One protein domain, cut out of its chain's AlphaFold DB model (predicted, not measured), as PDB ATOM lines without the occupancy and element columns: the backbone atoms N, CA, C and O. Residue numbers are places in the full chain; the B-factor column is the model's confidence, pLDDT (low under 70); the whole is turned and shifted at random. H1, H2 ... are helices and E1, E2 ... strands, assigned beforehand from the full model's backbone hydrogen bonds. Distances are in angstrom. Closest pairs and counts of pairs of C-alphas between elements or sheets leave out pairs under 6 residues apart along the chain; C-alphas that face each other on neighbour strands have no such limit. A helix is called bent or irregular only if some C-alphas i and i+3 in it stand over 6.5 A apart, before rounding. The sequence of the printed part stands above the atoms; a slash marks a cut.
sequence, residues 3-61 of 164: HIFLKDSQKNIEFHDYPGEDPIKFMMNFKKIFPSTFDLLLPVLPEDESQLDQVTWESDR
ATOM      1  N   HIS A   3      35.690  13.397 -25.233       93.75
ATOM      2  CA  HIS A   3      34.641  12.447 -24.860       93.75
ATOM      3  C   HIS A   3      35.023  11.069 -25.390       93.75
ATOM      4  O   HIS A   3      35.131  10.884 -26.604       93.75
ATOM      5  N   ILE A   4      35.278  10.124 -24.484       95.81
ATOM      6  CA  ILE A   4      35.810   8.805 -24.834       95.81
ATOM      7  C   ILE A   4      34.836   7.719 -24.383       95.81
ATOM      8  O   ILE A   4      34.502   7.628 -23.201       95.81
ATOM      9  N   PHE A   5      34.424   6.858 -25.308       96.62
ATOM     10  CA  PHE A   5      33.693   5.634 -25.010       96.62
ATOM     11  C   PHE A   5      34.666   4.467 -24.786       96.62
ATOM     12  O   PHE A   5      35.450   4.106 -25.666       96.62
ATOM     13  N   LEU A   6      34.615   3.866 -23.597       96.75
ATOM     14  CA  LEU A   6      35.375   2.672 -23.232       96.75
ATOM     15  C   LEU A   6      34.587   1.417 -23.595       96.75
ATOM     16  O   LEU A   6      33.631   1.059 -22.906       96.75
ATOM     17  N   LYS A   7      35.019   0.713 -24.642       95.81
ATOM     18  CA  LYS A   7      34.350  -0.495 -25.152       95.81
ATOM     19  C   LYS A   7      34.278  -1.630 -24.141       95.81
ATOM     20  O   LYS A   7      33.250  -2.284 -24.010       95.81
ATOM     21  N   ASP A   8      35.378  -1.857 -23.430       94.75
ATOM     22  CA  ASP A   8      35.543  -2.977 -22.498       94.75
ATOM     23  C   ASP A   8      34.595  -2.914 -21.293       94.75
ATOM     24  O   ASP A   8      34.297  -3.924 -20.659       94.75
ATOM     25  N   SER A   9      34.115  -1.719 -20.974       93.56
ATOM     26  CA  SER A   9      33.276  -1.460 -19.813       93.56
ATOM     27  C   SER A   9      31.997  -0.710 -20.129       93.56
ATOM     28  O   SER A   9      31.217  -0.472 -19.210       93.56
ATOM     29  N   GLN A  10      31.777  -0.391 -21.408       94.12
ATOM     30  CA  GLN A  10      30.619   0.322 -21.938       94.12
ATOM     31  C   GLN A  10      30.337   1.615 -21.167       94.12
ATOM     32  O   GLN A  10      29.218   1.874 -20.726       94.12
ATOM     33  N   LYS A  11      31.386   2.414 -20.952       94.62
ATOM     34  CA  LYS A  11      31.322   3.653 -20.166       94.62
ATOM     35  C   LYS A  11      31.856   4.831 -20.954       94.62
ATOM     36  O   LYS A  11      32.916   4.735 -21.559       94.62
ATOM     37  N   ASN A  12      31.156   5.954 -20.856       94.88
ATOM     38  CA  ASN A  12      31.674   7.239 -21.301       94.88
ATOM     39  C   ASN A  12      32.533   7.861 -20.204       94.88
ATOM     40  O   ASN A  12      32.175   7.815 -19.025       94.88
ATOM     41  N   ILE A  13      33.652   8.448 -20.606       94.88
ATOM     42  CA  ILE A  13      34.506   9.261 -19.749       94.88
ATOM     43  C   ILE A  13      34.778  10.604 -20.422       94.88
ATOM     44  O   ILE A  13      34.877  10.696 -21.648       94.88
ATOM     45  N   GLU A  14      34.945  11.632 -19.603       93.12
ATOM     46  CA  GLU A  14      35.446  12.930 -20.036       93.12
ATOM     47  C   GLU A  14      36.910  13.030 -19.623       93.12
ATOM     48  O   GLU A  14      37.259  12.884 -18.450       93.12
ATOM     49  N   PHE A  15      37.786  13.213 -20.604       92.44
ATOM     50  CA  PHE A  15      39.216  13.331 -20.383       92.44
ATOM     51  C   PHE A  15      39.667  14.776 -20.612       92.44
ATOM     52  O   PHE A  15      39.514  15.337 -21.704       92.44
ATOM     53  N   HIS A  16      40.228  15.369 -19.559       90.75
ATOM     54  CA  HIS A  16      40.646  16.772 -19.517       90.75
ATOM     55  C   HIS A  16      42.167  16.946 -19.463       90.75
ATOM     56  O   HIS A  16      42.647  18.061 -19.640       90.75
ATOM     57  N   ASP A  17      42.925  15.866 -19.255       88.25
ATOM     58  CA  ASP A  17      44.367  15.942 -19.005       88.25
ATOM     59  C   ASP A  17      45.172  16.004 -20.316       88.25
ATOM     60  O   ASP A  17      46.044  15.175 -20.574       88.25
ATOM     61  N   TYR A  18      44.876  16.986 -21.170       86.50
ATOM     62  CA  TYR A  18      45.661  17.308 -22.363       86.50
ATOM     63  C   TYR A  18      45.878  18.825 -22.493       86.50
ATOM     64  O   TYR A  18      45.070  19.615 -22.003       86.50
ATOM     65  N   PRO A  19      46.959  19.267 -23.157       78.12
ATOM     66  CA  PRO A  19      47.198  20.686 -23.385       78.12
ATOM     67  C   PRO A  19      46.296  21.245 -24.499       78.12
ATOM     68  O   PRO A  19      46.362  20.804 -25.649       78.12
ATOM     69  N   GLY A  20      45.514  22.279 -24.181       79.56
ATOM     70  CA  GLY A  20      44.775  23.097 -25.150       79.56
ATOM     71  C   GLY A  20      43.251  23.034 -25.026       79.56
ATOM     72  O   GLY A  20      42.693  22.198 -24.323       79.56
ATOM     73  N   GLU A  21      42.572  23.943 -25.725       80.56
ATOM     74  CA  GLU A  21      41.105  24.074 -25.670       80.56
ATOM     75  C   GLU A  21      40.398  23.249 -26.757       80.56
ATOM     76  O   GLU A  21      39.301  22.746 -26.535       80.56
ATOM     77  N   ASP A  22      41.061  23.042 -27.901       90.06
ATOM     78  CA  ASP A  22      40.525  22.315 -29.055       90.06
ATOM     79  C   ASP A  22      41.010  20.848 -29.058       90.06
ATOM     80  O   ASP A  22      42.188  20.588 -29.351       90.06
ATOM     81  N   PRO A  23      40.129  19.879 -28.738       89.69
ATOM     82  CA  PRO A  23      40.488  18.465 -28.677       89.69
ATOM     83  C   PRO A  23      40.918  17.889 -30.032       89.69
ATOM     84  O   PRO A  23      41.839  17.073 -30.093       89.69
ATOM     85  N   ILE A  24      40.304  18.322 -31.133       90.94
ATOM     86  CA  ILE A  24      40.576  17.789 -32.472       90.94
ATOM     87  C   ILE A  24      41.946  18.258 -32.935       90.94
ATOM     88  O   ILE A  24      42.783  17.458 -33.365       90.94
ATOM     89  N   LYS A  25      42.214  19.560 -32.799       91.56
ATOM     90  CA  LYS A  25      43.521  20.134 -33.123       91.56
ATOM     91  C   LYS A  25      44.623  19.519 -32.270       91.56
ATOM     92  O   LYS A  25      45.702  19.234 -32.799       91.56
ATOM     93  N   PHE A  26      44.360  19.293 -30.981       92.69
ATOM     94  CA  PHE A  26      45.279  18.577 -30.105       92.69
ATOM     95  C   PHE A  26      45.581  17.179 -30.659       92.69
ATOM     96  O   PHE A  26      46.741  16.901 -30.960       92.69
ATOM     97  N   MET A  27      44.564  16.349 -30.904       93.38
ATOM     98  CA  MET A  27      44.743  14.984 -31.418       93.38
ATOM     99  C   MET A  27      45.487  14.948 -32.759       93.38
ATOM    100  O   MET A  27      46.382  14.125 -32.960       93.38
ATOM    101  N   MET A  28      45.190  15.883 -33.664       92.38
ATOM    102  CA  MET A  28      45.862  15.989 -34.963       92.38
ATOM    103  C   MET A  28      47.344  16.347 -34.843       92.38
ATOM    104  O   MET A  28      48.166  15.843 -35.610       92.38
ATOM    105  N   ASN A  29      47.708  17.215 -33.901       93.69
ATOM    106  CA  ASN A  29      49.107  17.544 -33.646       93.69
ATOM    107  C   ASN A  29      49.814  16.430 -32.881       93.69
ATOM    108  O   ASN A  29      50.940  16.078 -33.228       93.69
ATOM    109  N   PHE A  30      49.137  15.828 -31.906       95.62
ATOM    110  CA  PHE A  30      49.689  14.747 -31.109       95.62
ATOM    111  C   PHE A  30      49.992  13.521 -31.970       95.62
ATOM    112  O   PHE A  30      51.085  12.978 -31.865       95.62
ATOM    113  N   LYS A  31      49.138  13.186 -32.951       95.25
ATOM    114  CA  LYS A  31      49.423  12.165 -33.980       95.25
ATOM    115  C   LYS A  31      50.749  12.397 -34.708       95.25
ATOM    116  O   LYS A  31      51.457  11.444 -35.022       95.25
ATOM    117  N   LYS A  32      51.086  13.650 -35.036       95.31
ATOM    118  CA  LYS A  32      52.334  13.962 -35.760       95.31
ATOM    119  C   LYS A  32      53.563  13.626 -34.917       95.31
ATOM    120  O   LYS A  32      54.619  13.322 -35.473       95.31
ATOM    121  N   ILE A  33      53.421  13.694 -33.594       96.38
ATOM    122  CA  ILE A  33      54.465  13.343 -32.638       96.38
ATOM    123  C   ILE A  33      54.431  11.836 -32.377       96.38
ATOM    124  O   ILE A  33      55.464  11.196 -32.554       96.38
ATOM    125  N   PHE A  34      53.262  11.277 -32.060       98.00
ATOM    126  CA  PHE A  34      53.030   9.871 -31.724       98.00
ATOM    127  C   PHE A  34      51.941   9.247 -32.609       98.00
ATOM    128  O   PHE A  34      50.750   9.300 -32.268       98.00
ATOM    129  N   PRO A  35      52.304   8.654 -33.760       96.69
ATOM    130  CA  PRO A  35      51.340   8.046 -34.667       96.69
ATOM    131  C   PRO A  35      50.527   6.903 -34.051       96.69
ATOM    132  O   PRO A  35      49.395   6.699 -34.490       96.69
ATOM    133  N   SER A  36      51.047   6.207 -33.028       97.06
ATOM    134  CA  SER A  36      50.315   5.138 -32.324       97.06
ATOM    135  C   SER A  36      49.007   5.615 -31.694       97.06
ATOM    136  O   SER A  36      48.101   4.818 -31.499       97.06
ATOM    137  N   THR A  37      48.852   6.922 -31.462       95.75
ATOM    138  CA  THR A  37      47.612   7.520 -30.951       95.75
ATOM    139  C   THR A  37      46.373   7.113 -31.760       95.75
ATOM    140  O   THR A  37      45.304   6.974 -31.180       95.75
ATOM    141  N   PHE A  38      46.499   6.880 -33.074       91.31
ATOM    142  CA  PHE A  38      45.379   6.411 -33.906       91.31
ATOM    143  C   PHE A  38      44.928   4.983 -33.587       91.31
ATOM    144  O   PHE A  38      43.753   4.674 -33.756       91.31
ATOM    145  N   ASP A  39      45.846   4.138 -33.121       92.62
ATOM    146  CA  ASP A  39      45.536   2.774 -32.693       92.62
ATOM    147  C   ASP A  39      44.982   2.761 -31.256       92.62
ATOM    148  O   ASP A  39      44.244   1.854 -30.881       92.62
ATOM    149  N   LEU A  40      45.323   3.778 -30.451       96.69
ATOM    150  CA  LEU A  40      44.907   3.896 -29.051       96.69
ATOM    151  C   LEU A  40      43.539   4.578 -28.881       96.69
ATOM    152  O   LEU A  40      42.773   4.222 -27.984       96.69
ATOM    153  N   LEU A  41      43.241   5.574 -29.716       96.19
ATOM    154  CA  LEU A  41      41.998   6.343 -29.697       96.19
ATOM    155  C   LEU A  41      41.435   6.454 -31.110       96.19
ATOM    156  O   LEU A  41      41.903   7.258 -31.922       96.19
ATOM    157  N   LEU A  42      40.394   5.675 -31.381       95.06
ATOM    158  CA  LEU A  42      39.710   5.692 -32.665       95.06
ATOM    159  C   LEU A  42      38.723   6.871 -32.700       95.06
ATOM    160  O   LEU A  42      37.844   6.925 -31.842       95.06
ATOM    161  N   PRO A  43      38.830   7.815 -33.650       94.06
ATOM    162  CA  PRO A  43      37.849   8.884 -33.774       94.06
ATOM    163  C   PRO A  43      36.507   8.330 -34.265       94.06
ATOM    164  O   PRO A  43      36.453   7.563 -35.227       94.06
ATOM    165  N   VAL A  44      35.426   8.768 -33.629       93.38
ATOM    166  CA  VAL A  44      34.045   8.507 -34.030       93.38
ATOM    167  C   VAL A  44      33.472   9.819 -34.547       93.38
ATOM    168  O   VAL A  44      33.339  10.797 -33.806       93.38
ATOM    169  N   LEU A  45      33.200   9.847 -35.850       90.94
ATOM    170  CA  LEU A  45      32.642  11.017 -36.514       90.94
ATOM    171  C   LEU A  45      31.149  11.152 -36.180       90.94
ATOM    172  O   LEU A  45      30.468  10.131 -36.046       90.94
ATOM    173  N   PRO A  46      30.634  12.385 -36.057       90.44
ATOM    174  CA  PRO A  46      29.195  12.623 -35.993       90.44
ATOM    175  C   PRO A  46      28.509  12.141 -37.280       90.44
ATOM    176  O   PRO A  46      29.139  12.052 -38.335       90.44
ATOM    177  N   GLU A  47      27.206  11.868 -37.206       89.44
ATOM    178  CA  GLU A  47      26.406  11.513 -38.390       89.44
ATOM    179  C   GLU A  47      26.332  12.667 -39.406       89.44
ATOM    180  O   GLU A  47      26.275  12.434 -40.612       89.44
ATOM    181  N   ASP A  48      26.350  13.909 -38.914       91.12
ATOM    182  CA  ASP A  48      26.350  15.130 -39.716       91.12
ATOM    183  C   ASP A  48      27.780  15.672 -39.871       91.12
ATOM    184  O   ASP A  48      28.383  16.174 -38.920       91.12
ATOM    185  N   GLU A  49      28.316  15.617 -41.093       81.56
ATOM    186  CA  GLU A  49      29.656  16.116 -41.430       81.56
ATOM    187  C   GLU A  49      29.834  17.626 -41.192       81.56
ATOM    188  O   GLU A  49      30.962  18.108 -41.138       81.56
ATOM    189  N   SER A  50      28.755  18.400 -41.031       85.25
ATOM    190  CA  SER A  50      28.859  19.814 -40.652       85.25
ATOM    191  C   SER A  50      29.206  20.026 -39.170       85.25
ATOM    192  O   SER A  50      29.592  21.132 -38.792       85.25
ATOM    193  N   GLN A  51      29.140  18.970 -38.349       85.88
ATOM    194  CA  GLN A  51      29.331  18.999 -36.894       85.88
ATOM    195  C   GLN A  51      30.666  18.389 -36.457       85.88
ATOM    196  O   GLN A  51      30.763  17.778 -35.394       85.88
ATOM    197  N   LEU A  52      31.717  18.509 -37.276       82.69
ATOM    198  CA  LEU A  52      33.035  17.929 -36.974       82.69
ATOM    199  C   LEU A  52      33.609  18.366 -35.620       82.69
ATOM    200  O   LEU A  52      34.467  17.673 -35.093       82.69
ATOM    201  N   ASP A  53      33.146  19.470 -35.042       83.44
ATOM    202  CA  ASP A  53      33.473  19.904 -33.682       83.44
ATOM    203  C   ASP A  53      32.965  18.949 -32.581       83.44
ATOM    204  O   ASP A  53      33.475  18.981 -31.462       83.44
ATOM    205  N   GLN A  54      32.027  18.057 -32.905       87.00
ATOM    206  CA  GLN A  54      31.436  17.051 -32.015       87.00
ATOM    207  C   GLN A  54      32.064  15.656 -32.149       87.00
ATOM    208  O   GLN A  54      31.486  14.667 -31.697       87.00
ATOM    209  N   VAL A  55      33.238  15.542 -32.778       92.06
ATOM    210  CA  VAL A  55      33.968  14.266 -32.840       92.06
ATOM    211  C   VAL A  55      34.188  13.716 -31.428       92.06
ATOM    212  O   VAL A  55      34.612  14.428 -30.517       92.06
ATOM    213  N   THR A  56      33.913  12.423 -31.267       93.50
ATOM    214  CA  THR A  56      34.189  11.668 -30.039       93.50
ATOM    215  C   THR A  56      35.262  10.616 -30.308       93.50
ATOM    216  O   THR A  56      35.742  10.476 -31.435       93.50
ATOM    217  N   TRP A  57      35.693   9.894 -29.278       95.88
ATOM    218  CA  TRP A  57      36.712   8.858 -29.409       95.88
ATOM    219  C   TRP A  57      36.265   7.555 -28.773       95.88
ATOM    220  O   TRP A  57      35.505   7.527 -27.811       95.88
ATOM    221  N   GLU A  58      36.799   6.463 -29.286       96.88
ATOM    222  CA  GLU A  58      36.588   5.127 -28.767       96.88
ATOM    223  C   GLU A  58      37.930   4.506 -28.369       96.88
ATOM    224  O   GLU A  58      38.931   4.632 -29.078       96.88
ATOM    225  N   SER A  59      37.949   3.821 -27.226       97.50
ATOM    226  CA  SER A  59      39.134   3.130 -26.712       97.50
ATOM    227  C   SER A  59      38.754   1.934 -25.838       97.50
ATOM    228  O   SER A  59      37.579   1.666 -25.578       97.50
ATOM    229  N   ASP A  60      39.759   1.216 -25.355       97.25
ATOM    230  CA  ASP A  60      39.651   0.371 -24.168       97.25
ATOM    231  C   ASP A  60      40.487   0.978 -23.031       97.25
ATOM    232  O   ASP A  60      41.215   1.957 -23.222       97.25
ATOM    233  N   ARG A  61      40.373   0.442 -21.811       96.50
ATOM    234  CA  ARG A  61      41.107   1.006 -20.669       96.50
ATOM    235  C   ARG A  61      42.614   0.963 -20.866       96.50
ATOM    236  O   ARG A  61      43.298   1.893 -20.456       96.50
TER     237      ARG A  61
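Overview. This is residues 3 to 61 of the 164 residues of an uncharacterized protein of Acinetobacter qingfengensis (UniProt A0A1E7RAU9). A small, strongly twisted sheet of four strands, E2 E1 E4 E3 in order across it, has its helices at its margins: H1 grazes it with residues 23 to 27 and runs away from it to a corner with H2, and residues 31 to 36 stick out there. The irregular H3 lies past the end of the sheet where E3 ends and E4 begins. The printed part has 59 residues, with three named helices and four named strands in the order E1 E2 H1 H2 E3 H3 E4; the sheet is mixed, and so is the class, helices and strands. The whole is compact, with a radius of gyration of the C-alphas of 11.6 A and spans of 28 by 27 by 19 A.

Arrangement. Start with the inner strands E1, residues 3 to 6, and E4, residues 56 to 59: they are parallel at 27 degrees, and N 5 and O 57 are 2.8 A apart, within hydrogen-bond range. E2, residues 11 to 15, is an edge strand and forms an antiparallel hairpin with E1, with N 6 and O 11 at 2.8 A. E3, residues 42 to 44, is the other edge strand, antiparallel to E4, with N 44 and O 56 at 2.8 A. From edge to edge the strands' lines turn by 101 degrees; the sheet is only just strongly twisted, with C-alphas up to 4.1 A off its best plane. Between E2 and E3 look for H1, residues 23 to 33, and H2, residues 37 to 40. Together they make a split strand-helix-strand unit, two strands running the same way with E1 and E4 between them, and its crossover is right-handed. H1 and H2 only just touch, with 3 pairs of C-alphas within 8 A, and only at the corner; the closest C-alphas, of Lys 31 and Thr 37, are 5.8 A apart. H3, residues 49 to 54, is close to H1 but not clearly touching, about perpendicular at 85 degrees; the closest C-alphas, of Ile 24 and Asp 53, are 7.5 A apart. H2, only just, and H3 are not on the sheet. O i to N i+4 pairs are within range in 6 of 7 for H1 and 0 of 2 for H3, which has 1 of 3 O i to N i+3 pairs within range; H2 is too short for an O i to N i+4 pair.

Along the chain. Find C-alpha 3 at (34.641, 12.447, -24.860), where E1 begins its 9.9 A; E2 is 12.5 A long. H1 runs 15.4 A from C-alpha 23 at (40.488, 18.465, -28.677), H2 4.9 A and E3 6.5 A. H3 is 9.6 A long and irregular: C-alphas 50 and 53 are 8.4 A apart. E4 runs 10.4 A to C-alpha 59 at (39.134, 3.130, -26.712).

Size, cuts and confidence. The two C-alphas farthest apart, of Ser 9 and Ser 50, are 30.1 A apart. The printed part has no cut and no long link. Its mean pLDDT is 92.1, and no printed residue is under 70.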